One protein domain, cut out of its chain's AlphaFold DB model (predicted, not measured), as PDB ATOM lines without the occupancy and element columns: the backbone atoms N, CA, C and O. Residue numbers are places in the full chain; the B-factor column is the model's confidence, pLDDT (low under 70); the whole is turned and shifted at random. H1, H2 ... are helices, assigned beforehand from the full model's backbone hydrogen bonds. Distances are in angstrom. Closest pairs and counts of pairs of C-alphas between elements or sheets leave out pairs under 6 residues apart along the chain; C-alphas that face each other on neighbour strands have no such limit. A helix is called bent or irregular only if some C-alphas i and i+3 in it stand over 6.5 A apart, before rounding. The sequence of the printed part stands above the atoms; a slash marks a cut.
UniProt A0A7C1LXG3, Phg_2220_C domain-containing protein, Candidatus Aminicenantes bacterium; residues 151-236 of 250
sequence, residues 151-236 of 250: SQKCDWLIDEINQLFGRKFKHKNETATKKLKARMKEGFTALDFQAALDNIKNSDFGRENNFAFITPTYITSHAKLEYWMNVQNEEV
ATOM      1  N   SER A 151     137.563 136.738 176.279       80.69
ATOM      2  CA  SER A 151     137.532 137.369 174.948       80.69
ATOM      3  C   SER A 151     136.132 137.286 174.357       80.69
ATOM      4  O   SER A 151     135.540 138.325 174.128       80.69
ATOM      5  N   GLN A 152     135.556 136.086 174.213       86.69
ATOM      6  CA  GLN A 152     134.231 135.901 173.601       86.69
ATOM      7  C   GLN A 152     133.123 136.708 174.295       86.69
ATOM      8  O   GLN A 152     132.218 137.192 173.625       86.69
ATOM      9  N   LYS A 153     133.198 136.901 175.619       86.94
ATOM     10  CA  LYS A 153     132.265 137.786 176.345       86.94
ATOM     11  C   LYS A 153     132.490 139.272 176.035       86.94
ATOM     12  O   LYS A 153     131.532 140.033 175.983       86.94
ATOM     13  N   CYS A 154     133.742 139.692 175.859       88.38
ATOM     14  CA  CYS A 154     134.084 141.053 175.439       88.38
ATOM     15  C   CYS A 154     133.691 141.302 173.980       88.38
ATOM     16  O   CYS A 154     133.205 142.377 173.649       88.38
ATOM     17  N   ASP A 155     133.859 140.288 173.136       91.00
ATOM     18  CA  ASP A 155     133.495 140.298 171.728       91.00
ATOM     19  C   ASP A 155     131.960 140.383 171.576       91.00
ATOM     20  O   ASP A 155     131.492 141.286 170.888       91.00
ATOM     21  N   TRP A 156     131.175 139.607 172.346       93.62
ATOM     22  CA  TRP A 156     129.714 139.797 172.461       93.62
ATOM     23  C   TRP A 156     129.333 141.223 172.889       93.62
ATOM     24  O   TRP A 156     128.513 141.857 172.236       93.62
ATOM     25  N   LEU A 157     129.950 141.761 173.949       93.50
ATOM     26  CA  LEU A 157     129.659 143.122 174.421       93.50
ATOM     27  C   LEU A 157     129.992 144.194 173.363       93.50
ATOM     28  O   LEU A 157     129.346 145.238 173.305       93.50
ATOM     29  N   ILE A 158     131.004 143.951 172.528       94.12
ATOM     30  CA  ILE A 158     131.364 144.810 171.396       94.12
ATOM     31  C   ILE A 158     130.288 144.749 170.307       94.12
ATOM     32  O   ILE A 158     129.904 145.801 169.796       94.12
ATOM     33  N   ASP A 159     129.779 143.559 169.989       94.06
ATOM     34  CA  ASP A 159     128.709 143.375 169.006       94.06
ATOM     35  C   ASP A 159     127.376 143.972 169.478       94.06
ATOM     36  O   ASP A 159     126.735 144.687 168.711       94.06
ATOM     37  N   GLU A 160     127.022 143.817 170.755       94.06
ATOM     38  CA  GLU A 160     125.833 144.433 171.362       94.06
ATOM     39  C   GLU A 160     125.886 145.972 171.270       94.06
ATOM     40  O   GLU A 160     124.937 146.622 170.828       94.06
ATOM     41  N   ILE A 161     127.038 146.583 171.581       93.75
ATOM     42  CA  ILE A 161     127.246 148.036 171.429       93.75
ATOM     43  C   ILE A 161     127.204 148.460 169.948       93.75
ATOM     44  O   ILE A 161     126.695 149.535 169.625       93.75
ATOM     45  N   ASN A 162     127.744 147.645 169.039       93.81
ATOM     46  CA  ASN A 162     127.697 147.916 167.602       93.81
ATOM     47  C   ASN A 162     126.253 147.886 167.073       93.81
ATOM     48  O   ASN A 162     125.864 148.792 166.336       93.81
ATOM     49  N   GLN A 163     125.458 146.901 167.500       92.38
ATOM     50  CA  GLN A 163     124.064 146.704 167.110       92.38
ATOM     51  C   GLN A 163     123.130 147.771 167.698       92.38
ATOM     52  O   GLN A 163     122.361 148.380 166.957       92.38
ATOM     53  N   LEU A 164     123.204 148.039 169.007       91.00
ATOM     54  CA  LEU A 164     122.298 148.976 169.687       91.00
ATOM     55  C   LEU A 164     122.528 150.444 169.298       91.00
ATOM     56  O   LEU A 164     121.578 151.224 169.304       91.00
ATOM     57  N   PHE A 165     123.769 150.819 168.962       92.25
ATOM     58  CA  PHE A 165     124.177 152.218 168.762       92.25
ATOM     59  C   PHE A 165     124.774 152.509 167.372       92.25
ATOM     60  O   PHE A 165     125.410 153.545 167.176       92.25
ATOM     61  N   GLY A 166     124.628 151.594 166.404       88.50
ATOM     62  CA  GLY A 166     125.116 151.768 165.026       88.50
ATOM     63  C   GLY A 166     126.640 151.923 164.905       88.50
ATOM     64  O   GLY A 166     127.137 152.605 164.003       88.50
ATOM     65  N   ARG A 167     127.401 151.351 165.846       90.50
ATOM     66  CA  ARG A 167     128.860 151.528 165.957       90.50
ATOM     67  C   ARG A 167     129.622 150.431 165.203       90.50
ATOM     68  O   ARG A 167     129.058 149.446 164.742       90.50
ATOM     69  N   LYS A 168     130.933 150.639 165.033       91.88
ATOM     70  CA  LYS A 168     131.860 149.717 164.343       91.88
ATOM     71  C   LYS A 168     133.159 149.541 165.139       91.88
ATOM     72  O   LYS A 168     134.264 149.734 164.627       91.88
ATOM     73  N   PHE A 169     133.028 149.254 166.432       91.38
ATOM     74  CA  PHE A 169     134.145 148.882 167.296       91.38
ATOM     75  C   PHE A 169     134.695 147.510 166.899       91.38
ATOM     76  O   PHE A 169     133.942 146.610 166.536       91.38
ATOM     77  N   LYS A 170     136.021 147.354 166.976       91.56
ATOM     78  CA  LYS A 170     136.706 146.094 166.671       91.56
ATOM     79  C   LYS A 170     136.718 145.173 167.891       91.56
ATOM     80  O   LYS A 170     137.013 145.637 168.995       91.56
ATOM     81  N   HIS A 171     136.489 143.884 167.647       90.19
ATOM     82  CA  HIS A 171     136.725 142.768 168.569       90.19
ATOM     83  C   HIS A 171     138.144 142.762 169.159       90.19
ATOM     84  O   HIS A 171     139.054 143.421 168.646       90.19
ATOM     85  N   LYS A 172     138.352 141.965 170.213       86.00
ATOM     86  CA  LYS A 172     139.642 141.757 170.900       86.00
ATOM     87  C   LYS A 172     140.228 143.034 171.525       86.00
ATOM     88  O   LYS A 172     141.444 143.208 171.600       86.00
ATOM     89  N   ASN A 173     139.367 143.930 172.015       86.62
ATOM     90  CA  ASN A 173     139.771 145.132 172.750       86.62
ATOM     91  C   ASN A 173     140.307 144.766 174.148       86.62
ATOM     92  O   ASN A 173     139.559 144.737 175.121       86.62
ATOM     93  N   GLU A 174     141.615 144.513 174.246       88.44
ATOM     94  CA  GLU A 174     142.294 144.042 175.463       88.44
ATOM     95  C   GLU A 174     141.971 144.874 176.725       88.44
ATOM     96  O   GLU A 174     141.772 144.318 177.807       88.44
ATOM     97  N   THR A 175     141.866 146.202 176.599       89.62
ATOM     98  CA  THR A 175     141.525 147.102 177.715       89.62
ATOM     99  C   THR A 175     140.086 146.899 178.189       89.62
ATOM    100  O   THR A 175     139.838 146.881 179.396       89.62
ATOM    101  N   ALA A 176     139.140 146.711 177.265       88.88
ATOM    102  CA  ALA A 176     137.765 146.358 177.609       88.88
ATOM    103  C   ALA A 176     137.692 144.941 178.200       88.88
ATOM    104  O   ALA A 176     137.059 144.759 179.236       88.88
ATOM    105  N   THR A 177     138.422 143.968 177.643       90.69
ATOM    106  CA  THR A 177     138.477 142.585 178.151       90.69
ATOM    107  C   THR A 177     138.989 142.533 179.592       90.69
ATOM    108  O   THR A 177     138.392 141.863 180.436       90.69
ATOM    109  N   LYS A 178     140.057 143.278 179.916       92.69
ATOM    110  CA  LYS A 178     140.599 143.383 181.284       92.69
ATOM    111  C   LYS A 178     139.580 143.977 182.263       92.69
ATOM    112  O   LYS A 178     139.407 143.436 183.353       92.69
ATOM    113  N   LYS A 179     138.878 145.046 181.870       92.75
ATOM    114  CA  LYS A 179     137.832 145.681 182.690       92.75
ATOM    115  C   LYS A 179     136.586 144.798 182.865       92.75
ATOM    116  O   LYS A 179     136.072 144.685 183.974       92.75
ATOM    117  N   LEU A 180     136.125 144.139 181.802       92.69
ATOM    118  CA  LEU A 180     134.990 143.210 181.825       92.69
ATOM    119  C   LEU A 180     135.270 142.010 182.740       92.69
ATOM    120  O   LEU A 180     134.439 141.642 183.567       92.69
ATOM    121  N   LYS A 181     136.487 141.457 182.657       91.38
ATOM    122  CA  LYS A 181     136.961 140.383 183.537       91.38
ATOM    123  C   LYS A 181     137.027 140.801 185.011       91.38
ATOM    124  O   LYS A 181     136.847 139.946 185.872       91.38
ATOM    125  N   ALA A 182     137.273 142.079 185.312       92.12
ATOM    126  CA  ALA A 182     137.173 142.595 186.677       92.12
ATOM    127  C   ALA A 182     135.713 142.580 187.163       92.12
ATOM    128  O   ALA A 182     135.429 141.926 188.162       92.12
ATOM    129  N   ARG A 183     134.767 143.139 186.391       92.88
ATOM    130  CA  ARG A 183     133.325 143.110 186.726       92.88
ATOM    131  C   ARG A 183     132.789 141.697 186.965       92.88
ATOM    132  O   ARG A 183     132.087 141.462 187.939       92.88
ATOM    133  N   MET A 184     133.183 140.732 186.138       90.94
ATOM    134  CA  MET A 184     132.765 139.330 186.293       90.94
ATOM    135  C   MET A 184     133.401 138.610 187.495       90.94
ATOM    136  O   MET A 184     132.976 137.508 187.831       90.94
ATOM    137  N   LYS A 185     134.407 139.211 188.149       90.94
ATOM    138  CA  LYS A 185     134.886 138.809 189.484       90.94
ATOM    139  C   LYS A 185     134.201 139.584 190.611       90.94
ATOM    140  O   LYS A 185     134.029 139.030 191.687       90.94
ATOM    141  N   GLU A 186     133.846 140.846 190.368       90.19
ATOM    142  CA  GLU A 186     133.079 141.700 191.288       90.19
ATOM    143  C   GLU A 186     131.622 141.201 191.453       90.19
ATOM    144  O   GLU A 186     131.002 141.474 192.472       90.19
ATOM    145  N   GLY A 187     131.103 140.425 190.490       88.69
ATOM    146  CA  GLY A 187     129.817 139.712 190.569       88.69
ATOM    147  C   GLY A 187     128.867 139.971 189.394       88.69
ATOM    148  O   GLY A 187     127.918 139.215 189.202       88.69
ATOM    149  N   PHE A 188     129.141 140.993 188.580       89.88
ATOM    150  CA  PHE A 188     128.266 141.423 187.489       89.88
ATOM    151  C   PHE A 188     128.146 140.373 186.371       89.88
ATOM    152  O   PHE A 188     129.133 139.799 185.893       89.88
ATOM    153  N   THR A 189     126.914 140.179 185.918       90.00
ATOM    154  CA  THR A 189     126.476 139.231 184.894       90.00
ATOM    155  C   THR A 189     126.281 139.915 183.535       90.00
ATOM    156  O   THR A 189     126.372 141.133 183.412       90.00
ATOM    157  N   ALA A 190     125.982 139.141 182.485       87.25
ATOM    158  CA  ALA A 190     125.642 139.701 181.173       87.25
ATOM    159  C   ALA A 190     124.346 140.542 181.191       87.25
ATOM    160  O   ALA A 190     124.251 141.513 180.443       87.25
ATOM    161  N   LEU A 191     123.388 140.210 182.067       87.00
ATOM    162  CA  LEU A 191     122.119 140.938 182.196       87.00
ATOM    163  C   LEU A 191     122.335 142.355 182.737       87.00
ATOM    164  O   LEU A 191     121.679 143.285 182.285       87.00
ATOM    165  N   ASP A 192     123.303 142.534 183.637       90.69
ATOM    166  CA  ASP A 192     123.650 143.838 184.214       90.69
ATOM    167  C   ASP A 192     124.230 144.789 183.154       90.69
ATOM    168  O   ASP A 192     123.889 145.972 183.106       90.69
ATOM    169  N   PHE A 193     125.056 144.259 182.242       93.25
ATOM    170  CA  PHE A 193     125.524 145.012 181.075       93.25
ATOM    171  C   PHE A 193     124.390 145.325 180.101       93.25
ATOM    172  O   PHE A 193     124.332 146.446 179.606       93.25
ATOM    173  N   GLN A 194     123.491 144.372 179.838       91.44
ATOM    174  CA  GLN A 194     122.358 144.595 178.942       91.44
ATOM    175  C   GLN A 194     121.426 145.689 179.488       91.44
ATOM    176  O   GLN A 194     121.182 146.669 178.791       91.44
ATOM    177  N   ALA A 195     121.006 145.596 180.754       91.38
ATOM    178  CA  ALA A 195     120.166 146.601 181.406       91.38
ATOM    179  C   ALA A 195     120.805 148.002 181.375       91.38
ATOM    180  O   ALA A 195     120.135 148.989 181.082       91.38
ATOM    181  N   ALA A 196     122.120 148.095 181.605       94.00
ATOM    182  CA  ALA A 196     122.844 149.357 181.499       94.00
ATOM    183  C   ALA A 196     122.883 149.914 180.058       94.00
ATOM    184  O   ALA A 196     122.788 151.126 179.872       94.00
ATOM    185  N   LEU A 197     123.001 149.061 179.031       94.19
ATOM    186  CA  LEU A 197     122.967 149.475 177.621       94.19
ATOM    187  C   LEU A 197     121.556 149.899 177.178       94.19
ATOM    188  O   LEU A 197     121.419 150.919 176.502       94.19
ATOM    189  N   ASP A 198     120.516 149.178 177.596       92.00
ATOM    190  CA  ASP A 198     119.119 149.534 177.324       92.00
ATOM    191  C   ASP A 198     118.736 150.857 178.013       92.00
ATOM    192  O   ASP A 198     118.145 151.733 177.382       92.00
ATOM    193  N   ASN A 199     119.171 151.082 179.260       91.50
ATOM    194  CA  ASN A 199     118.971 152.357 179.958       91.50
ATOM    195  C   ASN A 199     119.703 153.529 179.277       91.50
ATOM    196  O   ASN A 199     119.131 154.611 179.152       91.50
ATOM    197  N   ILE A 200     120.923 153.323 178.761       92.19
ATOM    198  CA  ILE A 200     121.613 154.329 177.928       92.19
ATOM    199  C   ILE A 200     120.789 154.649 176.677       92.19
ATOM    200  O   ILE A 200     120.589 155.821 176.362       92.19
ATOM    201  N   LYS A 201     120.313 153.620 175.967       89.56
ATOM    202  CA  LYS A 201     119.581 153.743 174.698       89.56
ATOM    203  C   LYS A 201     118.225 154.435 174.846       89.56
ATOM    204  O   LYS A 201     117.841 155.193 173.958       89.56
ATOM    205  N   ASN A 202     117.530 154.187 175.953       89.00
ATOM    206  CA  ASN A 202     116.249 154.815 176.269       89.00
ATOM    207  C   ASN A 202     116.413 156.262 176.777       89.00
ATOM    208  O   ASN A 202     115.476 157.048 176.680       89.00
ATOM    209  N   SER A 203     117.601 156.634 177.265       87.44
ATOM    210  CA  SER A 203     117.923 158.011 177.651       87.44
ATOM    211  C   SER A 203     118.265 158.916 176.454       87.44
ATOM    212  O   SER A 203     118.511 158.468 175.330       87.44
ATOM    213  N   ASP A 204     118.362 160.222 176.707       83.94
ATOM    214  CA  ASP A 204     118.885 161.204 175.747       83.94
ATOM    215  C   ASP A 204     120.428 161.213 175.659       83.94
ATOM    216  O   ASP A 204     121.006 161.849 174.768       83.94
ATOM    217  N   PHE A 205     121.125 160.504 176.556       85.06
ATOM    218  CA  PHE A 205     122.572 160.626 176.725       85.06
ATOM    219  C   PHE A 205     123.358 160.174 175.487       85.06
ATOM    220  O   PHE A 205     123.395 159.004 175.107       85.06
ATOM    221  N   GLY A 206     124.062 161.128 174.877       80.75
ATOM    222  CA  GLY A 206     124.909 160.892 173.713       80.75
ATOM    223  C   GLY A 206     124.168 160.834 172.376       80.75
ATOM    224  O   GLY A 206     124.846 160.686 171.357       80.75
ATOM    225  N   ARG A 207     122.837 161.010 172.332       86.50
ATOM    226  CA  ARG A 207     122.060 161.049 171.074       86.50
ATOM    227  C   ARG A 207     122.564 162.161 170.141       86.50
ATOM    228  O   ARG A 207     122.865 161.904 168.979       86.50
ATOM    229  N   GLU A 208     122.796 163.349 170.701       84.50
ATOM    230  CA  GLU A 208     123.461 164.512 170.073       84.50
ATOM    231  C   GLU A 208     124.847 164.230 169.454       84.50
ATOM    232  O   GLU A 208     125.280 164.938 168.549       84.50
ATOM    233  N   ASN A 209     125.549 163.195 169.922       85.19
ATOM    234  CA  ASN A 209     126.897 162.822 169.488       85.19
ATOM    235  C   ASN A 209     126.929 161.429 168.818       85.19
ATOM    236  O   ASN A 209     127.980 160.783 168.776       85.19
ATOM    237  N   ASN A 210     125.781 160.938 168.322       85.06
ATOM    238  CA  ASN A 210     125.599 159.597 167.744       85.06
ATOM    239  C   ASN A 210     126.268 158.489 168.589       85.06
ATOM    240  O   ASN A 210     127.059 157.674 168.100       85.06
ATOM    241  N   PHE A 211     126.036 158.555 169.902       89.88
ATOM    242  CA  PHE A 211     126.553 157.649 170.927       89.88
ATOM    243  C   PHE A 211     128.084 157.463 170.919       89.88
ATOM    244  O   PHE A 211     128.597 156.450 171.390       89.88
ATOM    245  N   ALA A 212     128.857 158.442 170.427       86.56
ATOM    246  CA  ALA A 212     130.310 158.314 170.258       86.56
ATOM    247  C   ALA A 212     131.095 158.016 171.550       86.56
ATOM    248  O   ALA A 212     132.178 157.431 171.482       86.56
ATOM    249  N   PHE A 213     130.550 158.383 172.713       88.62
ATOM    250  CA  PHE A 213     131.138 158.101 174.026       88.62
ATOM    251  C   PHE A 213     130.781 156.708 174.575       88.62
ATOM    252  O   PHE A 213     131.492 156.198 175.448       88.62
ATOM    253  N   ILE A 214     129.734 156.065 174.041       92.31
ATOM    254  CA  ILE A 214     129.307 154.715 174.422       92.31
ATOM    255  C   ILE A 214     130.284 153.721 173.798       92.31
ATOM    256  O   ILE A 214     130.194 153.331 172.637       92.31
ATOM    257  N   THR A 215     131.299 153.377 174.583       93.19
ATOM    258  CA  THR A 215     132.417 152.524 174.182       93.19
ATOM    259  C   THR A 215     132.491 151.300 175.095       93.19
ATOM    260  O   THR A 215     132.137 151.400 176.275       93.19
ATOM    261  N   PRO A 216     133.052 150.169 174.629       92.69
ATOM    262  CA  PRO A 216     133.300 149.005 175.481       92.69
ATOM    263  C   PRO A 216     134.084 149.354 176.758       92.69
ATOM    264  O   PRO A 216     133.825 148.807 177.824       92.69
ATOM    265  N   THR A 217     135.005 150.324 176.694       93.81
ATOM    266  CA  THR A 217     135.791 150.812 177.844       93.81
ATOM    267  C   THR A 217     135.065 151.805 178.759       93.81
ATOM    268  O   THR A 217     135.554 152.035 179.872       93.81
ATOM    269  N   TYR A 218     133.947 152.392 178.313       94.31
ATOM    270  CA  TYR A 218     133.051 153.241 179.110       94.31
ATOM    271  C   TYR A 218     132.096 152.379 179.937       94.31
ATOM    272  O   TYR A 218     132.089 152.504 181.159       94.31
ATOM    273  N   ILE A 219     131.361 151.455 179.302       93.56
ATOM    274  CA  ILE A 219     130.373 150.620 180.007       93.56
ATOM    275  C   ILE A 219     131.039 149.625 180.969       93.56
ATOM    276  O   ILE A 219     130.511 149.321 182.029       93.56
ATOM    277  N   THR A 220     132.275 149.205 180.679       93.88
ATOM    278  CA  THR A 220     133.107 148.434 181.619       93.88
ATOM    279  C   THR A 220     133.830 149.309 182.661       93.88
ATOM    280  O   THR A 220     134.797 148.872 183.287       93.88
ATOM    281  N   SER A 221     133.399 150.550 182.905       92.38
ATOM    282  CA  SER A 221     133.855 151.364 184.046       92.38
ATOM    283  C   SER A 221     132.892 151.211 185.231       92.38
ATOM    284  O   SER A 221     131.688 151.219 185.019       92.38
ATOM    285  N   HIS A 222     133.404 151.062 186.460       89.12
ATOM    286  CA  HIS A 222     132.619 150.629 187.636       89.12
ATOM    287  C   HIS A 222     131.457 151.597 187.918       89.12
ATOM    288  O   HIS A 222     130.307 151.276 187.629       89.12
ATOM    289  N   ALA A 223     131.788 152.858 188.213       90.44
ATOM    290  CA  ALA A 223     130.844 153.966 188.380       90.44
ATOM    291  C   ALA A 223     130.047 154.373 187.111       90.44
ATOM    292  O   ALA A 223     129.374 155.403 187.115       90.44
ATOM    293  N   LYS A 224     130.148 153.632 185.997       93.62
ATOM    294  CA  LYS A 224     129.267 153.797 184.825       93.62
ATOM    295  C   LYS A 224     128.361 152.599 184.595       93.62
ATOM    296  O   LYS A 224     127.219 152.826 184.227       93.62
ATOM    297  N   LEU A 225     128.814 151.380 184.877       93.19
ATOM    298  CA  LEU A 225     127.936 150.217 184.930       93.19
ATOM    299  C   LEU A 225     126.864 150.417 186.011       93.19
ATOM    300  O   LEU A 225     125.681 150.436 185.699       93.19
ATOM    301  N   GLU A 226     127.283 150.695 187.248       91.38
ATOM    302  CA  GLU A 226     126.375 150.865 188.391       91.38
ATOM    303  C   GLU A 226     125.427 152.057 188.226       91.38
ATOM    304  O   GLU A 226     124.246 151.948 188.539       91.38
ATOM    305  N   TYR A 227     125.919 153.183 187.697       92.75
ATOM    306  CA  TYR A 227     125.074 154.339 187.391       92.75
ATOM    307  C   TYR A 227     123.972 153.954 186.396       92.75
ATOM    308  O   TYR A 227     122.793 154.101 186.698       92.75
ATOM    309  N   TRP A 228     124.341 153.389 185.241       93.81
ATOM    310  CA  TRP A 228     123.375 153.064 184.192       93.81
ATOM    311  C   TRP A 228     122.446 151.898 184.542       93.81
ATOM    312  O   TRP A 228     121.336 151.860 184.027       93.81
ATOM    313  N   MET A 229     122.827 150.998 185.452       91.62
ATOM    314  CA  MET A 229     121.893 150.033 186.049       91.62
ATOM    315  C   MET A 229     120.840 150.722 186.933       91.62
ATOM    316  O   MET A 229     119.673 150.341 186.902       91.62
ATOM    317  N   ASN A 230     121.237 151.742 187.703       88.75
ATOM    318  CA  ASN A 230     120.401 152.354 188.739       88.75
ATOM    319  C   ASN A 230     119.516 153.526 188.279       88.75
ATOM    320  O   ASN A 230     118.614 153.885 189.030       88.75
ATOM    321  N   VAL A 231     119.702 154.088 187.076       83.56
ATOM    322  CA  VAL A 231     118.884 155.213 186.550       83.56
ATOM    323  C   VAL A 231     117.368 154.971 186.690       83.56
ATOM    324  O   VAL A 231     116.635 155.877 187.071       83.56
ATOM    325  N   GLN A 232     116.899 153.733 186.493       60.72
ATOM    326  CA  GLN A 232     115.479 153.362 186.630       60.72
ATOM    327  C   GLN A 232     114.912 153.528 188.059       60.72
ATOM    328  O   GLN A 232     113.701 153.640 188.229       60.72
ATOM    329  N   ASN A 233     115.752 153.557 189.101       54.94
ATOM    330  CA  ASN A 233     115.292 153.765 190.479       54.94
ATOM    331  C   ASN A 233     115.052 155.244 190.816       54.94
ATOM    332  O   ASN A 233     114.275 155.523 191.730       54.94
ATOM    333  N   GLU A 234     115.684 156.194 190.119       54.19
ATOM    334  CA  GLU A 234     115.543 157.620 190.449       54.19
ATOM    335  C   GLU A 234     114.138 158.130 190.084       54.19
ATOM    336  O   GLU A 234     113.473 158.728 190.932       54.19
ATOM    337  N   GLU A 235     113.613 157.779 188.905       50.97
ATOM    338  CA  GLU A 235     112.232 158.112 188.507       50.97
ATOM    339  C   GLU A 235     111.184 157.427 189.406       50.97
ATOM    340  O   GLU A 235     110.239 158.066 189.870       50.97
ATOM    341  N   VAL A 236     111.384 156.151 189.762       48.16
ATOM    342  CA  VAL A 236     110.487 155.419 190.682       48.16
ATOM    343  C   VAL A 236     110.495 156.016 192.100       48.16
ATOM    344  O   VAL A 236     109.483 155.954 192.804       48.16
TER     345      VAL A 236
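What this domain is: This is residues 151 to 236 of the 250 residues of the protein "Phg_2220_C domain-containing protein" of Candidatus Aminicenantes bacterium (UniProt A0A7C1LXG3). Three helices, H1, H2 and H3, are set round a short helix, H4, near the middle, and a fifth, H5, crosses H3 on the side away from H1. H1 and H3 run side by side the same way, H2 stands across the beginning of H1, and the long link of residues 203 to 215 loops from the end of H3 back to H4. You have 86 printed residues with five named helices, H1 to H5 in order along the chain, and no named strand; the class is all helix. The whole is compact, with a radius of gyration of the C-alphas of 12.3 A and spans of 35 by 28 by 17 A.

Where its parts are: Find C-alpha 151 at (137.532, 137.369, 174.948); from there H1 runs through residues 151 to 165, 20.9 A. H2 follows at residues 174 to 186, 18.5 A long, and H3 at residues 190 to 202, also 18.5 A, starting at C-alpha 190, (125.642, 139.701, 181.173). H4 is residues 216 to 219. H5, residues 222 to 236, runs 22.8 A to C-alpha 236 at (110.487, 155.419, 190.682); it is irregular, with C-alphas 229 and 232 7.2 A apart.

How they stand to each other: Start at H1: with residues 151 to 154 alone it touches H2, about perpendicular at 77 degrees, the closest C-alphas being those of Cys 154 and Thr 177, 5.4 A apart. With residues 161 to 165 alone it touches H3, at a shallow tilt of 17 degrees, the same way; the closest C-alphas are those of Leu 164 and Lys 201, 7.4 A apart. Look next at H4: it touches H1, closest at the C-alphas of Ile 158 and Pro 216, 6.2 A. H2 touches H4 with residues 175 to 179 alone, closest at the C-alphas of Ala 176 and Thr 217, 4.9 A. H3 touches H4 with residues 193 to 197 alone and only just, with 3 pairs of C-alphas within 8 A, the closest those of Phe 193 and Ile 219, 7.5 A. H3 and H5 touch at a steep tilt of 60 degrees, the same way, closest at the C-alphas of Ala 196 and Trp 228, 4.6 A. H1 and H5 are apart. Helix packing is mostly crossed, but only just: 1 of 3 pairs is at a shallow tilt. Every O i to N i+4 pair is within hydrogen-bond range in H1, H2 and H3; in H5 it is 5 of 11, beside 5 of 12 O i to N i+3 pairs, and H4 is too short for an i+4 pair.

The domain as a whole: The two C-alphas farthest apart are those of Lys 172 and Val 236, 37.8 A. The printed part has no cut. The link from H3 to H4, 13 residues, is long. Mean pLDDT of the printed part is 88.2; look for low confidence, under 70, at residues 232 to 236.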